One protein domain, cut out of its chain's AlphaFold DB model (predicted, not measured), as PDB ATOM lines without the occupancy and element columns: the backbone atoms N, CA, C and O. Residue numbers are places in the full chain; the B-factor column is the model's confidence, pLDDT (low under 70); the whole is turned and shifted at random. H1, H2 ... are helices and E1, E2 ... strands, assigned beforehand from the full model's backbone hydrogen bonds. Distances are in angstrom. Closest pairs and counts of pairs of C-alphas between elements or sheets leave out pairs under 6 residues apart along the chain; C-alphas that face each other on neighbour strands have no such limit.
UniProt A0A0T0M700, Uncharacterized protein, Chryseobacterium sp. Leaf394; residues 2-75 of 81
ATOM      1  N   LYS A   2      40.735   2.811 -16.006       72.88
ATOM      2  CA  LYS A   2      40.493   4.054 -16.787       72.88
ATOM      3  C   LYS A   2      39.084   4.633 -16.596       72.88
ATOM      4  O   LYS A   2      38.956   5.795 -16.238       72.88
ATOM      5  N   GLU A   3      38.048   3.818 -16.775       74.19
ATOM      6  CA  GLU A   3      36.656   4.271 -16.607       74.19
ATOM      7  C   GLU A   3      36.314   4.573 -15.137       74.19
ATOM      8  O   GLU A   3      35.708   5.596 -14.847       74.19
ATOM      9  N   ASN A   4      36.805   3.764 -14.189       73.75
ATOM     10  CA  ASN A   4      36.623   4.021 -12.753       73.75
ATOM     11  C   ASN A   4      37.233   5.365 -12.318       73.75
ATOM     12  O   ASN A   4      36.642   6.059 -11.502       73.75
ATOM     13  N   LEU A   5      38.395   5.735 -12.870       75.81
ATOM     14  CA  LEU A   5      39.060   7.012 -12.598       75.81
ATOM     15  C   LEU A   5      38.355   8.198 -13.271       75.81
ATOM     16  O   LEU A   5      38.235   9.247 -12.651       75.81
ATOM     17  N   LYS A   6      37.833   8.029 -14.495       70.81
ATOM     18  CA  LYS A   6      37.035   9.065 -15.182       70.81
ATOM     19  C   LYS A   6      35.736   9.405 -14.453       70.81
ATOM     20  O   LYS A   6      35.289  10.544 -14.508       70.81
ATOM     21  N   ASN A   7      35.130   8.417 -13.801       71.62
ATOM     22  CA  ASN A   7      33.862   8.583 -13.094       71.62
ATOM     23  C   ASN A   7      34.024   9.241 -11.714       71.62
ATOM     24  O   ASN A   7      33.037   9.439 -11.013       71.62
ATOM     25  N   GLN A   8      35.256   9.554 -11.306       76.56
ATOM     26  CA  GLN A   8      35.572  10.169 -10.024       76.56
ATOM     27  C   GLN A   8      36.212  11.540 -10.246       76.56
ATOM     28  O   GLN A   8      37.033  11.719 -11.144       76.56
ATOM     29  N   ALA A   9      35.871  12.515  -9.402       83.25
ATOM     30  CA  ALA A   9      36.384  13.886  -9.475       83.25
ATOM     31  C   ALA A   9      37.791  14.024  -8.851       83.25
ATOM     32  O   ALA A   9      38.028  14.868  -7.981       83.25
ATOM     33  N   PHE A  10      38.711  13.148  -9.260       92.44
ATOM     34  CA  PHE A  10      40.125  13.237  -8.913       92.44
ATOM     35  C   PHE A  10      40.866  14.143  -9.898       92.44
ATOM     36  O   PHE A  10      40.552  14.172 -11.087       92.44
ATOM     37  N   THR A  11      41.874  14.852  -9.405       94.81
ATOM     38  CA  THR A  11      42.554  15.942 -10.116       94.81
ATOM     39  C   THR A  11      44.071  15.729 -10.194       94.81
ATOM     40  O   THR A  11      44.615  14.809  -9.584       94.81
ATOM     41  N   GLY A  12      44.768  16.539 -10.995       95.38
ATOM     42  CA  GLY A  12      46.230  16.483 -11.121       95.38
ATOM     43  C   GLY A  12      46.814  15.386 -12.013       95.38
ATOM     44  O   GLY A  12      48.020  15.114 -11.976       95.38
ATOM     45  N   TYR A  13      45.989  14.752 -12.844       94.12
ATOM     46  CA  TYR A  13      46.470  13.801 -13.839       94.12
ATOM     47  C   TYR A  13      45.688  13.875 -15.153       94.12
ATOM     48  O   TYR A  13      44.575  14.392 -15.239       94.12
ATOM     49  N   MET A  14      46.265  13.268 -16.185       92.31
ATOM     50  CA  MET A  14      45.602  12.950 -17.441       92.31
ATOM     51  C   MET A  14      45.845  11.494 -17.808       92.31
ATOM     52  O   MET A  14      46.944  10.970 -17.633       92.31
ATOM     53  N   ILE A  15      44.840  10.863 -18.410       91.25
ATOM     54  CA  ILE A  15      45.004   9.546 -19.021       91.25
ATOM     55  C   ILE A  15      45.409   9.742 -20.479       91.25
ATOM     56  O   ILE A  15      44.720  10.434 -21.231       91.25
ATOM     57  N   LYS A  16      46.531   9.144 -20.875       91.88
ATOM     58  CA  LYS A  16      47.028   9.162 -22.254       91.88
ATOM     59  C   LYS A  16      47.195   7.741 -22.769       91.88
ATOM     60  O   LYS A  16      47.475   6.826 -21.998       91.88
ATOM     61  N   ASP A  17      47.009   7.566 -24.068       91.06
ATOM     62  CA  ASP A  17      47.316   6.294 -24.709       91.06
ATOM     63  C   ASP A  17      48.834   6.076 -24.698       91.06
ATOM     64  O   ASP A  17      49.619   7.031 -24.717       91.06
ATOM     65  N   VAL A  18      49.237   4.816 -24.587       91.75
ATOM     66  CA  VAL A  18      50.639   4.396 -24.621       91.75
ATOM     67  C   VAL A  18      50.853   3.534 -25.850       91.75
ATOM     68  O   VAL A  18      50.022   2.690 -26.184       91.75
ATOM     69  N   GLU A  19      51.974   3.759 -26.519       90.62
ATOM     70  CA  GLU A  19      52.449   2.874 -27.568       90.62
ATOM     71  C   GLU A  19      53.125   1.664 -26.922       90.62
ATOM     72  O   GLU A  19      54.027   1.809 -26.095       90.62
ATOM     73  N   ILE A  20      52.647   0.470 -27.265       89.81
ATOM     74  CA  ILE A  20      53.173  -0.792 -26.750       89.81
ATOM     75  C   ILE A  20      53.857  -1.517 -27.900       89.81
ATOM     76  O   ILE A  20      53.240  -1.762 -28.936       89.81
ATOM     77  N   SER A  21      55.110  -1.898 -27.685       90.56
ATOM     78  CA  SER A  21      55.832  -2.832 -28.539       90.56
ATOM     79  C   SER A  21      56.003  -4.168 -27.820       90.56
ATOM     80  O   SER A  21      55.982  -4.251 -26.590       90.56
ATOM     81  N   MET A  22      56.139  -5.233 -28.601       90.56
ATOM     82  CA  MET A  22      56.389  -6.581 -28.100       90.56
ATOM     83  C   MET A  22      57.716  -7.064 -28.673       90.56
ATOM     84  O   MET A  22      58.032  -6.788 -29.830       90.56
ATOM     85  N   ALA A  23      58.499  -7.767 -27.857       92.06
ATOM     86  CA  ALA A  23      59.708  -8.425 -28.333       92.06
ATOM     87  C   ALA A  23      59.352  -9.570 -29.295       92.06
ATOM     88  O   ALA A  23      58.276 -10.157 -29.187       92.06
ATOM     89  N   GLU A  24      60.285  -9.923 -30.183       94.81
ATOM     90  CA  GLU A  24      60.120 -10.964 -31.211       94.81
ATOM     91  C   GLU A  24      59.547 -12.280 -30.652       94.81
ATOM     92  O   GLU A  24      58.632 -12.853 -31.234       94.81
ATOM     93  N   TYR A  25      60.007 -12.703 -29.472       93.06
ATOM     94  CA  TYR A  25      59.595 -13.957 -28.828       93.06
ATOM     95  C   TYR A  25      58.542 -13.783 -27.724       93.06
ATOM     96  O   TYR A  25      58.366 -14.676 -26.891       93.06
ATOM     97  N   PHE A  26      57.852 -12.641 -27.657       91.56
ATOM     98  CA  PHE A  26      56.887 -12.373 -26.585       91.56
ATOM     99  C   PHE A  26      55.775 -13.430 -26.541       91.56
ATOM    100  O   PHE A  26      55.530 -14.027 -25.495       91.56
ATOM    101  N   PHE A  27      55.151 -13.724 -27.683       89.38
ATOM    102  CA  PHE A  27      54.036 -14.674 -27.752       89.38
ATOM    103  C   PHE A  27      54.451 -16.127 -27.505       89.38
ATOM    104  O   PHE A  27      53.631 -16.913 -27.048       89.38
ATOM    105  N   ASN A  28      55.720 -16.482 -27.727       91.25
ATOM    106  CA  ASN A  28      56.243 -17.804 -27.366       91.25
ATOM    107  C   ASN A  28      56.306 -18.011 -25.846       91.25
ATOM    108  O   ASN A  28      56.261 -19.146 -25.384       91.25
ATOM    109  N   ASN A  29      56.432 -16.922 -25.082       88.19
ATOM    110  CA  ASN A  29      56.591 -16.943 -23.628       88.19
ATOM    111  C   ASN A  29      55.333 -16.477 -22.881       88.19
ATOM    112  O   ASN A  29      55.257 -16.609 -21.660       88.19
ATOM    113  N   TYR A  30      54.345 -15.922 -23.584       89.56
ATOM    114  CA  TYR A  30      53.081 -15.512 -22.990       89.56
ATOM    115  C   TYR A  30      52.175 -16.732 -22.801       89.56
ATOM    116  O   TYR A  30      51.423 -17.119 -23.689       89.56
ATOM    117  N   THR A  31      52.273 -17.361 -21.632       87.38
ATOM    118  CA  THR A  31      51.591 -18.626 -21.307       87.38
ATOM    119  C   THR A  31      50.158 -18.458 -20.803       87.38
ATOM    120  O   THR A  31      49.482 -19.444 -20.518       87.38
ATOM    121  N   LEU A  32      49.690 -17.217 -20.656       87.88
ATOM    122  CA  LEU A  32      48.374 -16.914 -20.111       87.88
ATOM    123  C   LEU A  32      47.321 -16.971 -21.224       87.88
ATOM    124  O   LEU A  32      47.426 -16.248 -22.210       87.88
ATOM    125  N   ASP A  33      46.263 -17.760 -21.033       86.94
ATOM    126  CA  ASP A  33      45.100 -17.793 -21.935       86.94
ATOM    127  C   ASP A  33      44.159 -16.601 -21.667       86.94
ATOM    128  O   ASP A  33      43.007 -16.739 -21.253       86.94
ATOM    129  N   LYS A  34      44.696 -15.382 -21.793       86.12
ATOM    130  CA  LYS A  34      43.935 -14.133 -21.668       86.12
ATOM    131  C   LYS A  34      44.461 -13.075 -22.638       86.12
ATOM    132  O   LYS A  34      45.645 -13.072 -22.961       86.12
ATOM    133  N   PRO A  35      43.611 -12.153 -23.118       86.00
ATOM    134  CA  PRO A  35      44.065 -11.080 -23.992       86.00
ATOM    135  C   PRO A  35      45.062 -10.165 -23.274       86.00
ATOM    136  O   PRO A  35      44.941  -9.900 -22.074       86.00
ATOM    137  N   ILE A  36      46.011  -9.616 -24.037       85.69
ATOM    138  CA  ILE A  36      46.949  -8.614 -23.526       85.69
ATOM    139  C   ILE A  36      46.154  -7.388 -23.046       85.69
ATOM    140  O   ILE A  36      45.311  -6.871 -23.792       85.69
ATOM    141  N   PRO A  37      46.406  -6.893 -21.821       84.75
ATOM    142  CA  PRO A  37      45.719  -5.719 -21.305       84.75
ATOM    143  C   PRO A  37      45.933  -4.488 -22.175       84.75
ATOM    144  O   PRO A  37      47.002  -4.273 -22.742       84.75
ATOM    145  N   LYS A  38      44.931  -3.610 -22.204       85.81
ATOM    146  CA  LYS A  38      45.139  -2.244 -22.685       85.81
ATOM    147  C   LYS A  38      45.845  -1.441 -21.602       85.81
ATOM    148  O   LYS A  38      45.308  -1.273 -20.505       85.81
ATOM    149  N   PHE A  39      47.015  -0.924 -21.936       87.94
ATOM    150  CA  PHE A  39      47.784  -0.044 -21.071       87.94
ATOM    151  C   PHE A  39      47.450   1.418 -21.372       87.94
ATOM    152  O   PHE A  39      47.029   1.759 -22.478       87.94
ATOM    153  N   TYR A  40      47.634   2.281 -20.376       89.81
ATOM    154  CA  TYR A  40      47.494   3.730 -20.501       89.81
ATOM    155  C   TYR A  40      48.519   4.408 -19.596       89.81
ATOM    156  O   TYR A  40      48.817   3.909 -18.511       89.81
ATOM    157  N   TRP A  41      49.001   5.577 -20.005       91.19
ATOM    158  CA  TRP A  41      49.776   6.449 -19.134       91.19
ATOM    159  C   TRP A  41      48.864   7.230 -18.196       91.19
ATOM    160  O   TRP A  41      47.883   7.837 -18.630       91.19
ATOM    161  N   LEU A  42      49.253   7.289 -16.924       90.56
ATOM    162  CA  LEU A  42      48.769   8.279 -15.970       90.56
ATOM    163  C   LEU A  42      49.773   9.439 -15.944       90.56
ATOM    164  O   LEU A  42      50.752   9.419 -15.201       90.56
ATOM    165  N   LYS A  43      49.580  10.430 -16.817       92.62
ATOM    166  CA  LYS A  43      50.465  11.596 -16.886       92.62
ATOM    167  C   LYS A  43      50.116  12.554 -15.753       92.62
ATOM    168  O   LYS A  43      49.045  13.150 -15.780       92.62
ATOM    169  N   ILE A  44      51.031  12.728 -14.806       94.69
ATOM    170  CA  ILE A  44      50.850  13.655 -13.685       94.69
ATOM    171  C   ILE A  44      51.086  15.089 -14.162       94.69
ATOM    172  O   ILE A  44      52.078  15.373 -14.837       94.69
ATOM    173  N   ASN A  45      50.152  15.977 -13.844       95.19
ATOM    174  CA  ASN A  45      50.188  17.393 -14.210       95.19
ATOM    175  C   ASN A  45      49.591  18.305 -13.127       95.19
ATOM    176  O   ASN A  45      49.292  19.458 -13.427       95.19
ATOM    177  N   GLY A  46      49.379  17.790 -11.915       96.12
ATOM    178  CA  GLY A  46      48.814  18.567 -10.822       96.12
ATOM    179  C   GLY A  46      49.791  19.520 -10.155       96.12
ATOM    180  O   GLY A  46      51.014  19.408 -10.276       96.12
ATOM    181  N   ILE A  47      49.192  20.454  -9.434       96.31
ATOM    182  CA  ILE A  47      49.806  21.532  -8.683       96.31
ATOM    183  C   ILE A  47      49.882  21.116  -7.215       96.31
ATOM    184  O   ILE A  47      48.931  20.592  -6.627       96.31
ATOM    185  N   GLU A  48      51.044  21.367  -6.618       95.12
ATOM    186  CA  GLU A  48      51.303  21.060  -5.219       95.12
ATOM    187  C   GLU A  48      50.263  21.689  -4.277       95.12
ATOM    188  O   GLU A  48      49.944  22.871  -4.381       95.12
ATOM    189  N   ASN A  49      49.766  20.880  -3.334       91.19
ATOM    190  CA  ASN A  49      48.755  21.237  -2.328       91.19
ATOM    191  C   ASN A  49      47.397  21.704  -2.896       91.19
ATOM    192  O   ASN A  49      46.561  22.183  -2.131       91.19
ATOM    193  N   MET A  50      47.157  21.558  -4.203       94.62
ATOM    194  CA  MET A  50      45.875  21.873  -4.845       94.62
ATOM    195  C   MET A  50      45.201  20.630  -5.420       94.62
ATOM    196  O   MET A  50      44.005  20.432  -5.218       94.62
ATOM    197  N   ASP A  51      45.967  19.801  -6.126       96.62
ATOM    198  CA  ASP A  51      45.449  18.627  -6.820       96.62
ATOM    199  C   ASP A  51      45.677  17.324  -6.037       96.62
ATOM    200  O   ASP A  51      46.546  17.221  -5.170       96.62
ATOM    201  N   ASP A  52      44.925  16.278  -6.392       95.69
ATOM    202  CA  ASP A  52      45.046  14.953  -5.768       95.69
ATOM    203  C   ASP A  52      46.332  14.212  -6.107       95.69
ATOM    204  O   ASP A  52      46.717  13.299  -5.380       95.69
ATOM    205  N   LEU A  53      46.951  14.550  -7.235       95.69
ATOM    206  CA  LEU A  53      48.171  13.938  -7.736       95.69
ATOM    207  C   LEU A  53      49.105  15.034  -8.226       95.69
ATOM    208  O   LEU A  53      48.762  15.791  -9.127       95.69
ATOM    209  N   TYR A  54      50.307  15.099  -7.674       96.75
ATOM    210  CA  TYR A  54      51.322  16.048  -8.124       96.75
ATOM    211  C   TYR A  54      52.726  15.509  -7.862       96.75
ATOM    212  O   TYR A  54      52.925  14.570  -7.088       96.75
ATOM    213  N   ILE A  55      53.714  16.099  -8.531       95.81
ATOM    214  CA  ILE A  55      55.128  15.772  -8.342       95.81
ATOM    215  C   ILE A  55      55.823  16.993  -7.744       95.81
ATOM    216  O   ILE A  55      55.721  18.086  -8.298       95.81
ATOM    217  N   ARG A  56      56.538  16.810  -6.630       93.25
ATOM    218  CA  ARG A  56      57.385  17.868  -6.051       93.25
ATOM    219  C   ARG A  56      58.740  17.967  -6.747       93.25
ATOM    220  O   ARG A  56      59.154  17.063  -7.474       93.25
ATOM    221  N   SER A  57      59.461  19.048  -6.465       89.31
ATOM    222  CA  SER A  57      60.824  19.304  -6.948       89.31
ATOM    223  C   SER A  57      61.795  18.149  -6.672       89.31
ATOM    224  O   SER A  57      62.671  17.883  -7.493       89.31
ATOM    225  N   GLU A  58      61.604  17.385  -5.591       94.25
ATOM    226  CA  GLU A  58      62.420  16.203  -5.279       94.25
ATOM    227  C   GLU A  58      62.035  14.954  -6.096       94.25
ATOM    228  O   GLU A  58      62.450  13.844  -5.762       94.25
ATOM    229  N   LYS A  59      61.221  15.108  -7.151       89.94
ATOM    230  CA  LYS A  59      60.696  14.030  -8.012       89.94
ATOM    231  C   LYS A  59      59.898  12.967  -7.253       89.94
ATOM    232  O   LYS A  59      59.803  11.818  -7.682       89.94
ATOM    233  N   LYS A  60      59.301  13.353  -6.127       94.06
ATOM    234  CA  LYS A  60      58.405  12.500  -5.346       94.06
ATOM    235  C   LYS A  60      56.972  12.682  -5.828       94.06
ATOM    236  O   LYS A  60      56.519  13.817  -5.980       94.06
ATOM    237  N   LEU A  61      56.279  11.567  -6.047       94.00
ATOM    238  CA  LEU A  61      54.847  11.547  -6.317       94.00
ATOM    239  C   LEU A  61      54.088  11.700  -5.000       94.00
ATOM    240  O   LEU A  61      54.299  10.924  -4.069       94.00
ATOM    241  N   PHE A  62      53.195  12.674  -4.953       95.12
ATOM    242  CA  PHE A  62      52.261  12.866  -3.859       95.12
ATOM    243  C   PHE A  62      50.861  12.525  -4.329       95.12
ATOM    244  O   PHE A  62      50.499  12.760  -5.483       95.12
ATOM    245  N   CYS A  63      50.096  11.939  -3.416       94.56
ATOM    246  CA  CYS A  63      48.753  11.480  -3.677       94.56
ATOM    247  C   CYS A  63      47.857  11.783  -2.476       94.56
ATOM    248  O   CYS A  63      48.262  11.544  -1.337       94.56
ATOM    249  N   SER A  64      46.656  12.304  -2.722       94.69
ATOM    250  CA  SER A  64      45.681  12.534  -1.662       94.69
ATOM    251  C   SER A  64      45.208  11.212  -1.058       94.69
ATOM    252  O   SER A  64      45.064  10.194  -1.740       94.69
ATOM    253  N   GLU A  65      44.912  11.233   0.239       93.69
ATOM    254  CA  GLU A  65      44.446  10.050   0.964       93.69
ATOM    255  C   GLU A  65      43.168   9.466   0.341       93.69
ATOM    256  O   GLU A  65      43.048   8.252   0.170       93.69
ATOM    257  N   ARG A  66      42.241  10.330  -0.101       92.38
ATOM    258  CA  ARG A  66      41.015   9.899  -0.789       92.38
ATOM    259  C   ARG A  66      41.302   9.106  -2.065       92.38
ATOM    260  O   ARG A  66      40.609   8.126  -2.336       92.38
ATOM    261  N   LEU A  67      42.319   9.505  -2.831       91.12
ATOM    262  CA  LEU A  67      42.686   8.826  -4.068       91.12
ATOM    263  C   LEU A  67      43.355   7.483  -3.768       91.12
ATOM    264  O   LEU A  67      42.997   6.481  -4.383       91.12
ATOM    265  N   ILE A  68      44.245   7.421  -2.774       90.50
ATOM    266  CA  ILE A  68      44.859   6.159  -2.326       90.50
ATOM    267  C   ILE A  68      43.825   5.160  -1.808       90.50
ATOM    268  O   ILE A  68      43.859   3.987  -2.192       90.50
ATOM    269  N   ASN A  69      42.878   5.615  -0.991       91.00
ATOM    270  CA  ASN A  69      41.813   4.762  -0.470       91.00
ATOM    271  C   ASN A  69      40.930   4.235  -1.605       91.00
ATOM    272  O   ASN A  69      40.594   3.050  -1.644       91.00
ATOM    273  N   PHE A  70      40.605   5.086  -2.581       89.44
ATOM    274  CA  PHE A  70      39.881   4.654  -3.769       89.44
ATOM    275  C   PHE A  70      40.649   3.589  -4.559       89.44
ATOM    276  O   PHE A  70      40.069   2.552  -4.884       89.44
ATOM    277  N   LEU A  71      41.935   3.818  -4.848       86.44
ATOM    278  CA  LEU A  71      42.765   2.874  -5.596       86.44
ATOM    279  C   LEU A  71      42.844   1.518  -4.893       86.44
ATOM    280  O   LEU A  71      42.617   0.494  -5.532       86.44
ATOM    281  N   THR A  72      43.097   1.518  -3.586       86.25
ATOM    282  CA  THR A  72      43.234   0.296  -2.782       86.25
ATOM    283  C   THR A  72      41.948  -0.527  -2.762       86.25
ATOM    284  O   THR A  72      41.991  -1.745  -2.902       86.25
ATOM    285  N   ASN A  73      40.794   0.132  -2.646       86.88
ATOM    286  CA  ASN A  73      39.510  -0.556  -2.510       86.88
ATOM    287  C   ASN A  73      38.886  -0.970  -3.852       86.88
ATOM    288  O   ASN A  73      38.060  -1.877  -3.884       86.88
ATOM    289  N   ASN A  74      39.233  -0.295  -4.954       82.88
ATOM    290  CA  ASN A  74      38.518  -0.430  -6.231       82.88
ATOM    291  C   ASN A  74      39.391  -0.915  -7.397       82.88
ATOM    292  O   ASN A  74      38.878  -1.086  -8.509       82.88
ATOM    293  N   CYS A  75      40.699  -1.101  -7.201       77.88
ATOM    294  CA  CYS A  75      41.602  -1.580  -8.247       77.88
ATOM    295  C   CYS A  75      42.213  -2.937  -7.880       77.88
ATOM    296  O   CYS A  75      42.697  -3.147  -6.773       77.88
TER     297      CYS A  75
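This is residues 2 to 75 of the 81 residues of an uncharacterized protein of Chryseobacterium sp. Leaf394 (UniProt A0A0T0M700). A long open loop, with E1 and E2 paired at its base, sticks out of a small body; its free part, residues 21 to 37, holds the short helix H2 far out. In the body, the small hairpin E3 and E4 sits beside one end of the E1 and E2 ribbon, and H1 and H3 are near each other. The 74 printed residues run H1, E1, H2, E2, E3, E4, H3, with two antiparallel sheets, E1 - E2 and E3 - E4; the class is mixed, with 35 residues in named elements, under half. The whole is loose, with a radius of gyration of the C-alphas of 16.0 A, and elongated, spanning 47 by 28 by 17 A.

H1, residues 2 to 6, begins at C-alpha 2 (40.493, 4.054, -16.787). E1 is residues 13 to 17, 13.2 A long; H2 is residues 26 to 29; E2 is residues 40 to 44, 12.5 A. E3 is residues 53 to 55 and E4 residues 61 to 63. H3, residues 65 to 74, is 14.0 A long and ends at C-alpha 74 (38.518, -0.430, -6.231).

The closest C-alphas of H1 and E1, Lys 2 and Ile 15, are 7.4 A apart. E1 and E2 are antiparallel at 151 degrees, with N 14 and O 43 at 2.8 A. The closest C-alphas of E2 and E3, Ile 44 and Tyr 54, are 6.1 A apart. The hairpin E3 and E4 has N 62 and O 54 at 2.9 A. E3 and H3 are only just apart, at 8.3 A. H2 and H3 are apart. In H1 and H3 every O i to N i+4 pair is within hydrogen-bond range; H2 is too short for one.

The C-alphas farthest apart, Asn 28 and Asn 49, are 47.0 A apart. The printed part has no cut and no long link, and no printed residue is under 70 in pLDDT.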